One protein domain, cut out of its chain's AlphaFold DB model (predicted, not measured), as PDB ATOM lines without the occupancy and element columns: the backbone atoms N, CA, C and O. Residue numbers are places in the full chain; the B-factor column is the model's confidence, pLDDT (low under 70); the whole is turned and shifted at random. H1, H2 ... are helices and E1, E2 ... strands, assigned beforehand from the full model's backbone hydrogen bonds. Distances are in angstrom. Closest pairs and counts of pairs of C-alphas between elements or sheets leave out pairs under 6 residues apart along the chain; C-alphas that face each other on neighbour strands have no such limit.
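AT A GLANCE: This is residues 316 to 364 of the 534 residues of the protein "Hypothetical protein" of Euplotes harpa (UniProt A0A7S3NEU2). Little regular structure: a small antiparallel sheet, order E2, E1, E3, has one short helix, H1, over one face, with loops around them. The printed part has 49 residues; E1, E2, H1 and E3, in chain order, hold 17, class mixed. It is compact, radius of gyration of the C-alphas 9.9 A, yet elongated, spanning 32 by 18 by 18 A.

HOW THE PARTS SIT: After residues 316 to 330, inner strand E1, residues 331 to 334, forms a hairpin with E2, residues 341 to 343; N 332 and O 342 are 2.9 A apart. H1, residues 344 to 349, stands up from the sheet at 46 degrees, height 8.8 A, over E1; C-alphas 331 and 344 come closest, 6.6 A. Its O i to N i+4 pairs are within hydrogen-bond range. E3, residues 356 to 359, is antiparallel to E1; N 331 and O 359 are 3.0 A apart. E2, H1, E3 form a split strand-helix-strand unit, E1 between the strands, its crossover right-handed.

IN THESE COORDINATES: E1, 9.9 A long, begins at C-alpha 331 (-17.811, -41.201, -35.239). E2 spans 7.1 A, H1 9.0 A; E3, 9.3 A, ends at C-alpha 359 (-18.165, -45.306, -31.953).

THE WHOLE: The C-alphas of Lys 353 and Lys 364 are farthest apart, 32.5 A. The printed part has no cut and no long link; residues 363 to 364 are under pLDDT 70.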
ATOM      1  N   ILE A 316      -8.739 -43.791 -44.432       86.50
ATOM      2  CA  ILE A 316      -9.149 -42.466 -43.980       86.50
ATOM      3  C   ILE A 316     -10.674 -42.476 -43.927       86.50
ATOM      4  O   ILE A 316     -11.330 -42.497 -44.961       86.50
ATOM      5  N   ILE A 317     -11.228 -42.487 -42.717       92.81
ATOM      6  CA  ILE A 317     -12.673 -42.420 -42.506       92.81
ATOM      7  C   ILE A 317     -13.064 -40.945 -42.483       92.81
ATOM      8  O   ILE A 317     -12.564 -40.189 -41.647       92.81
ATOM      9  N   VAL A 318     -13.933 -40.536 -43.404       97.00
ATOM     10  CA  VAL A 318     -14.404 -39.154 -43.552       97.00
ATOM     11  C   VAL A 318     -15.886 -39.048 -43.198       97.00
ATOM     12  O   VAL A 318     -16.631 -40.010 -43.341       97.00
ATOM     13  N   CYS A 319     -16.302 -37.888 -42.696       97.81
ATOM     14  CA  CYS A 319     -17.712 -37.551 -42.527       97.81
ATOM     15  C   CYS A 319     -18.353 -37.325 -43.901       97.81
ATOM     16  O   CYS A 319     -17.837 -36.524 -44.677       97.81
ATOM     17  N   GLU A 320     -19.483 -37.963 -44.192       98.00
ATOM     18  CA  GLU A 320     -20.145 -37.841 -45.499       98.00
ATOM     19  C   GLU A 320     -20.733 -36.443 -45.755       98.00
ATOM     20  O   GLU A 320     -20.778 -35.991 -46.897       98.00
ATOM     21  N   GLU A 321     -21.101 -35.711 -44.701       97.62
ATOM     22  CA  GLU A 321     -21.702 -34.375 -44.834       97.62
ATOM     23  C   GLU A 321     -20.639 -33.271 -44.921       97.62
ATOM     24  O   GLU A 321     -20.558 -32.537 -45.905       97.62
ATOM     25  N   CYS A 322     -19.768 -33.154 -43.911       97.31
ATOM     26  CA  CYS A 322     -18.778 -32.071 -43.857       97.31
ATOM     27  C   CYS A 322     -17.401 -32.439 -44.433       97.31
ATOM     28  O   CYS A 322     -16.517 -31.582 -44.492       97.31
ATOM     29  N   ARG A 323     -17.188 -33.703 -44.834       97.19
ATOM     30  CA  ARG A 323     -15.908 -34.246 -45.340       97.19
ATOM     31  C   ARG A 323     -14.721 -34.117 -44.377       97.19
ATOM     32  O   ARG A 323     -13.574 -34.282 -44.788       97.19
ATOM     33  N   HIS A 324     -14.974 -33.859 -43.091       96.25
ATOM     34  CA  HIS A 324     -13.939 -33.834 -42.057       96.25
ATOM     35  C   HIS A 324     -13.411 -35.246 -41.753       96.25
ATOM     36  O   HIS A 324     -14.152 -36.225 -41.828       96.25
ATOM     37  N   ASN A 325     -12.127 -35.361 -41.407       95.81
ATOM     38  CA  ASN A 325     -11.474 -36.638 -41.111       95.81
ATOM     39  C   ASN A 325     -11.792 -37.094 -39.677       95.81
ATOM     40  O   ASN A 325     -11.458 -36.408 -38.719       95.81
ATOM     41  N   LEU A 326     -12.379 -38.282 -39.526       95.38
ATOM     42  CA  LEU A 326     -12.890 -38.802 -38.254       95.38
ATOM     43  C   LEU A 326     -11.860 -39.622 -37.449       95.38
ATOM     44  O   LEU A 326     -12.234 -40.304 -36.498       95.38
ATOM     45  N   LYS A 327     -10.561 -39.605 -37.798       90.94
ATOM     46  CA  LYS A 327      -9.541 -40.456 -37.138       90.94
ATOM     47  C   LYS A 327      -9.394 -40.227 -35.623       90.94
ATOM     48  O   LYS A 327      -8.922 -41.133 -34.941       90.94
ATOM     49  N   GLN A 328      -9.742 -39.050 -35.103       89.44
ATOM     50  CA  GLN A 328      -9.523 -38.679 -33.693       89.44
ATOM     51  C   GLN A 328     -10.798 -38.273 -32.947       89.44
ATOM     52  O   GLN A 328     -10.727 -37.892 -31.781       89.44
ATOM     53  N   GLU A 329     -11.956 -38.379 -33.590       92.75
ATOM     54  CA  GLU A 329     -13.226 -37.919 -33.035       92.75
ATOM     55  C   GLU A 329     -14.194 -39.083 -32.846       92.75
ATOM     56  O   GLU A 329     -13.994 -40.192 -33.349       92.75
ATOM     57  N   VAL A 330     -15.249 -38.841 -32.070       95.19
ATOM     58  CA  VAL A 330     -16.358 -39.785 -31.987       95.19
ATOM     59  C   VAL A 330     -17.046 -39.819 -33.349       95.19
ATOM     60  O   VAL A 330     -17.488 -38.785 -33.847       95.19
ATOM     61  N   LYS A 331     -17.142 -41.008 -33.948       96.62
ATOM     62  CA  LYS A 331     -17.811 -41.201 -35.239       96.62
ATOM     63  C   LYS A 331     -19.137 -41.923 -35.065       96.62
ATOM     64  O   LYS A 331     -19.263 -42.823 -34.232       96.62
ATOM     65  N   PHE A 332     -20.108 -41.555 -35.883       97.94
ATOM     66  CA  PHE A 332     -21.430 -42.161 -35.925       97.94
ATOM     67  C   PHE A 332     -21.563 -42.948 -37.224       97.94
ATOM     68  O   PHE A 332     -21.465 -42.374 -38.304       97.94
ATOM     69  N   ILE A 333     -21.741 -44.266 -37.121       97.00
ATOM     70  CA  ILE A 333     -21.840 -45.163 -38.282       97.00
ATOM     71  C   ILE A 333     -23.297 -45.573 -38.462       97.00
ATOM     72  O   ILE A 333     -23.929 -46.034 -37.508       97.00
ATOM     73  N   CYS A 334     -23.838 -45.412 -39.667       98.06
ATOM     74  CA  CYS A 334     -25.179 -45.885 -39.979       98.06
ATOM     75  C   CYS A 334     -25.256 -47.416 -39.871       98.06
ATOM     76  O   CYS A 334     -24.414 -48.133 -40.403       98.06
ATOM     77  N   SER A 335     -26.286 -47.931 -39.203       96.00
ATOM     78  CA  SER A 335     -26.493 -49.380 -39.037       96.00
ATOM     79  C   SER A 335     -26.989 -50.108 -40.294       96.00
ATOM     80  O   SER A 335     -27.004 -51.337 -40.307       96.00
ATOM     81  N   ILE A 336     -27.417 -49.372 -41.327       96.25
ATOM     82  CA  ILE A 336     -28.032 -49.927 -42.547       96.25
ATOM     83  C   ILE A 336     -27.254 -49.531 -43.808       96.25
ATOM     84  O   ILE A 336     -27.070 -50.354 -44.702       96.25
ATOM     85  N   CYS A 337     -26.795 -48.282 -43.908       97.00
ATOM     86  CA  CYS A 337     -26.019 -47.814 -45.053       97.00
ATOM     87  C   CYS A 337     -24.542 -48.151 -44.863       97.00
ATOM     88  O   CYS A 337     -23.907 -47.641 -43.939       97.00
ATOM     89  N   ASN A 338     -23.992 -48.954 -45.773       91.12
ATOM     90  CA  ASN A 338     -22.551 -49.173 -45.836       91.12
ATOM     91  C   ASN A 338     -21.841 -47.837 -46.086       91.12
ATOM     92  O   ASN A 338     -22.286 -47.040 -46.909       91.12
ATOM     93  N   ASP A 339     -20.759 -47.609 -45.345       92.44
ATOM     94  CA  ASP A 339     -19.847 -46.468 -45.475       92.44
ATOM     95  C   ASP A 339     -20.412 -45.082 -45.114       92.44
ATOM     96  O   ASP A 339     -19.675 -44.101 -45.149       92.44
ATOM     97  N   TYR A 340     -21.660 -44.979 -44.646       97.31
ATOM     98  CA  TYR A 340     -22.211 -43.692 -44.213       97.31
ATOM     99  C   TYR A 340     -21.781 -43.356 -42.775       97.31
ATOM    100  O   TYR A 340     -22.324 -43.885 -41.796       97.31
ATOM    101  N   ASN A 341     -20.776 -42.482 -42.663       97.38
ATOM    102  CA  ASN A 341     -20.172 -42.048 -41.405       97.38
ATOM    103  C   ASN A 341     -20.414 -40.548 -41.178       97.38
ATOM    104  O   ASN A 341     -20.211 -39.749 -42.088       97.38
ATOM    105  N   LEU A 342     -20.774 -40.151 -39.957       98.00
ATOM    106  CA  LEU A 342     -20.947 -38.749 -39.562       98.00
ATOM    107  C   LEU A 342     -20.049 -38.384 -38.372       98.00
ATOM    108  O   LEU A 342     -19.762 -39.224 -37.514       98.00
ATOM    109  N   CYS A 343     -19.621 -37.120 -38.304       98.06
ATOM    110  CA  CYS A 343     -19.121 -36.538 -37.056       98.06
ATOM    111  C   CYS A 343     -20.291 -36.228 -36.108       98.06
ATOM    112  O   CYS A 343     -21.447 -36.189 -36.527       98.06
ATOM    113  N   GLU A 344     -19.989 -35.961 -34.837       97.69
ATOM    114  CA  GLU A 344     -21.002 -35.640 -33.818       97.69
ATOM    115  C   GLU A 344     -21.857 -34.414 -34.179       97.69
ATOM    116  O   GLU A 344     -23.063 -34.422 -33.952       97.69
ATOM    117  N   ALA A 345     -21.266 -33.391 -34.805       97.62
ATOM    118  CA  ALA A 345     -22.007 -32.206 -35.235       97.62
ATOM    119  C   ALA A 345     -22.991 -32.517 -36.375       97.62
ATOM    120  O   ALA A 345     -24.152 -32.121 -36.316       97.62
ATOM    121  N   CYS A 346     -22.549 -33.264 -37.392       98.12
ATOM    122  CA  CYS A 346     -23.408 -33.618 -38.518       98.12
ATOM    123  C   CYS A 346     -24.496 -34.616 -38.115       98.12
ATOM    124  O   CYS A 346     -25.600 -34.524 -38.639       98.12
ATOM    125  N   GLU A 347     -24.242 -35.537 -37.183       97.94
ATOM    126  CA  GLU A 347     -25.282 -36.457 -36.699       97.94
ATOM    127  C   GLU A 347     -26.439 -35.715 -36.016       97.94
ATOM    128  O   GLU A 347     -27.595 -36.024 -36.293       97.94
ATOM    129  N   ALA A 348     -26.146 -34.670 -35.235       97.06
ATOM    130  CA  ALA A 348     -27.168 -33.863 -34.568       97.06
ATOM    131  C   ALA A 348     -28.055 -33.053 -35.538       97.06
ATOM    132  O   ALA A 348     -29.206 -32.746 -35.218       97.06
ATOM    133  N   GLU A 349     -27.528 -32.686 -36.709       97.75
ATOM    134  CA  GLU A 349     -28.233 -31.870 -37.710       97.75
ATOM    135  C   GLU A 349     -28.916 -32.710 -38.801       97.75
ATOM    136  O   GLU A 349     -29.925 -32.291 -39.379       97.75
ATOM    137  N   THR A 350     -28.387 -33.900 -39.095       95.88
ATOM    138  CA  THR A 350     -28.800 -34.688 -40.261       95.88
ATOM    139  C   THR A 350     -30.031 -35.539 -39.964       95.88
ATOM    140  O   THR A 350     -30.039 -36.386 -39.075       95.88
ATOM    141  N   GLN A 351     -31.069 -35.407 -40.793       95.69
ATOM    142  CA  GLN A 351     -32.242 -36.290 -40.768       95.69
ATOM    143  C   GLN A 351     -32.025 -37.535 -41.638       95.69
ATOM    144  O   GLN A 351     -32.710 -37.751 -42.641       95.69
ATOM    145  N   HIS A 352     -31.054 -38.369 -41.269       94.31
ATOM    146  CA  HIS A 352     -30.870 -39.666 -41.917       94.31
ATOM    147  C   HIS A 352     -31.869 -40.685 -41.340       94.31
ATOM    148  O   HIS A 352     -32.086 -40.746 -40.134       94.31
ATOM    149  N   LYS A 353     -32.509 -41.492 -42.197       96.69
ATOM    150  CA  LYS A 353     -33.647 -42.357 -41.807       96.69
ATOM    151  C   LYS A 353     -33.278 -43.555 -40.922       96.69
ATOM    152  O   LYS A 353     -34.174 -44.215 -40.399       96.69
ATOM    153  N   HIS A 354     -31.996 -43.875 -40.796       97.38
ATOM    154  CA  HIS A 354     -31.513 -45.067 -40.105       97.38
ATOM    155  C   HIS A 354     -30.871 -44.729 -38.758       97.38
ATOM    156  O   HIS A 354     -30.405 -43.617 -38.536       97.38
ATOM    157  N   ILE A 355     -30.817 -45.724 -37.869       96.06
ATOM    158  CA  ILE A 355     -30.201 -45.591 -36.545       96.06
ATOM    159  C   ILE A 355     -28.672 -45.540 -36.695       96.06
ATOM    160  O   ILE A 355     -28.089 -46.372 -37.401       96.06
ATOM    161  N   PHE A 356     -28.024 -44.603 -36.001       97.75
ATOM    162  CA  PHE A 356     -26.566 -44.516 -35.909       97.75
ATOM    163  C   PHE A 356     -26.007 -45.230 -34.677       97.75
ATOM    164  O   PHE A 356     -26.596 -45.219 -33.597       97.75
ATOM    165  N   ILE A 357     -24.820 -45.814 -34.836       97.12
ATOM    166  CA  ILE A 357     -24.018 -46.397 -33.760       97.12
ATOM    167  C   ILE A 357     -22.891 -45.416 -33.423       97.12
ATOM    168  O   ILE A 357     -22.044 -45.126 -34.270       97.12
ATOM    169  N   LYS A 358     -22.862 -44.930 -32.175       97.44
ATOM    170  CA  LYS A 358     -21.791 -44.067 -31.657       97.44
ATOM    171  C   LYS A 358     -20.540 -44.903 -31.382       97.44
ATOM    172  O   LYS A 358     -20.539 -45.745 -30.484       97.44
ATOM    173  N   VAL A 359     -19.469 -44.659 -32.131       95.62
ATOM    174  CA  VAL A 359     -18.165 -45.306 -31.953       95.62
ATOM    175  C   VAL A 359     -17.206 -44.290 -31.331       95.62
ATOM    176  O   VAL A 359     -16.860 -43.307 -31.990       95.62
ATOM    177  N   PRO A 360     -16.783 -44.480 -30.068       92.25
ATOM    178  CA  PRO A 360     -15.882 -43.542 -29.414       92.25
ATOM    179  C   PRO A 360     -14.557 -43.450 -30.175       92.25
ATOM    180  O   PRO A 360     -14.092 -44.444 -30.743       92.25
ATOM    181  N   ALA A 361     -13.945 -42.263 -30.164       88.38
ATOM    182  CA  ALA A 361     -12.589 -42.089 -30.666       88.38
ATOM    183  C   ALA A 361     -11.684 -43.122 -29.989       88.38
ATOM    184  O   ALA A 361     -11.775 -43.322 -28.773       88.38
ATOM    185  N   ALA A 362     -10.817 -43.777 -30.761       79.94
ATOM    186  CA  ALA A 362      -9.778 -44.604 -30.176       79.94
ATOM    187  C   ALA A 362      -8.898 -43.683 -29.324       79.94
ATOM    188  O   ALA A 362      -8.062 -42.945 -29.849       79.94
ATOM    189  N   THR A 363      -9.114 -43.683 -28.009       65.62
ATOM    190  CA  THR A 363      -8.189 -43.034 -27.097       65.62
ATOM    191  C   THR A 363      -6.864 -43.748 -27.290       65.62
ATOM    192  O   THR A 363      -6.757 -44.966 -27.123       65.62
ATOM    193  N   LYS A 364      -5.842 -43.000 -27.712       65.00
ATOM    194  CA  LYS A 364      -4.469 -43.476 -27.596       65.00
ATOM    195  C   LYS A 364      -4.215 -43.604 -26.102       65.00
ATOM    196  O   LYS A 364      -3.845 -42.625 -25.464       65.00
TER     197      LYS A 364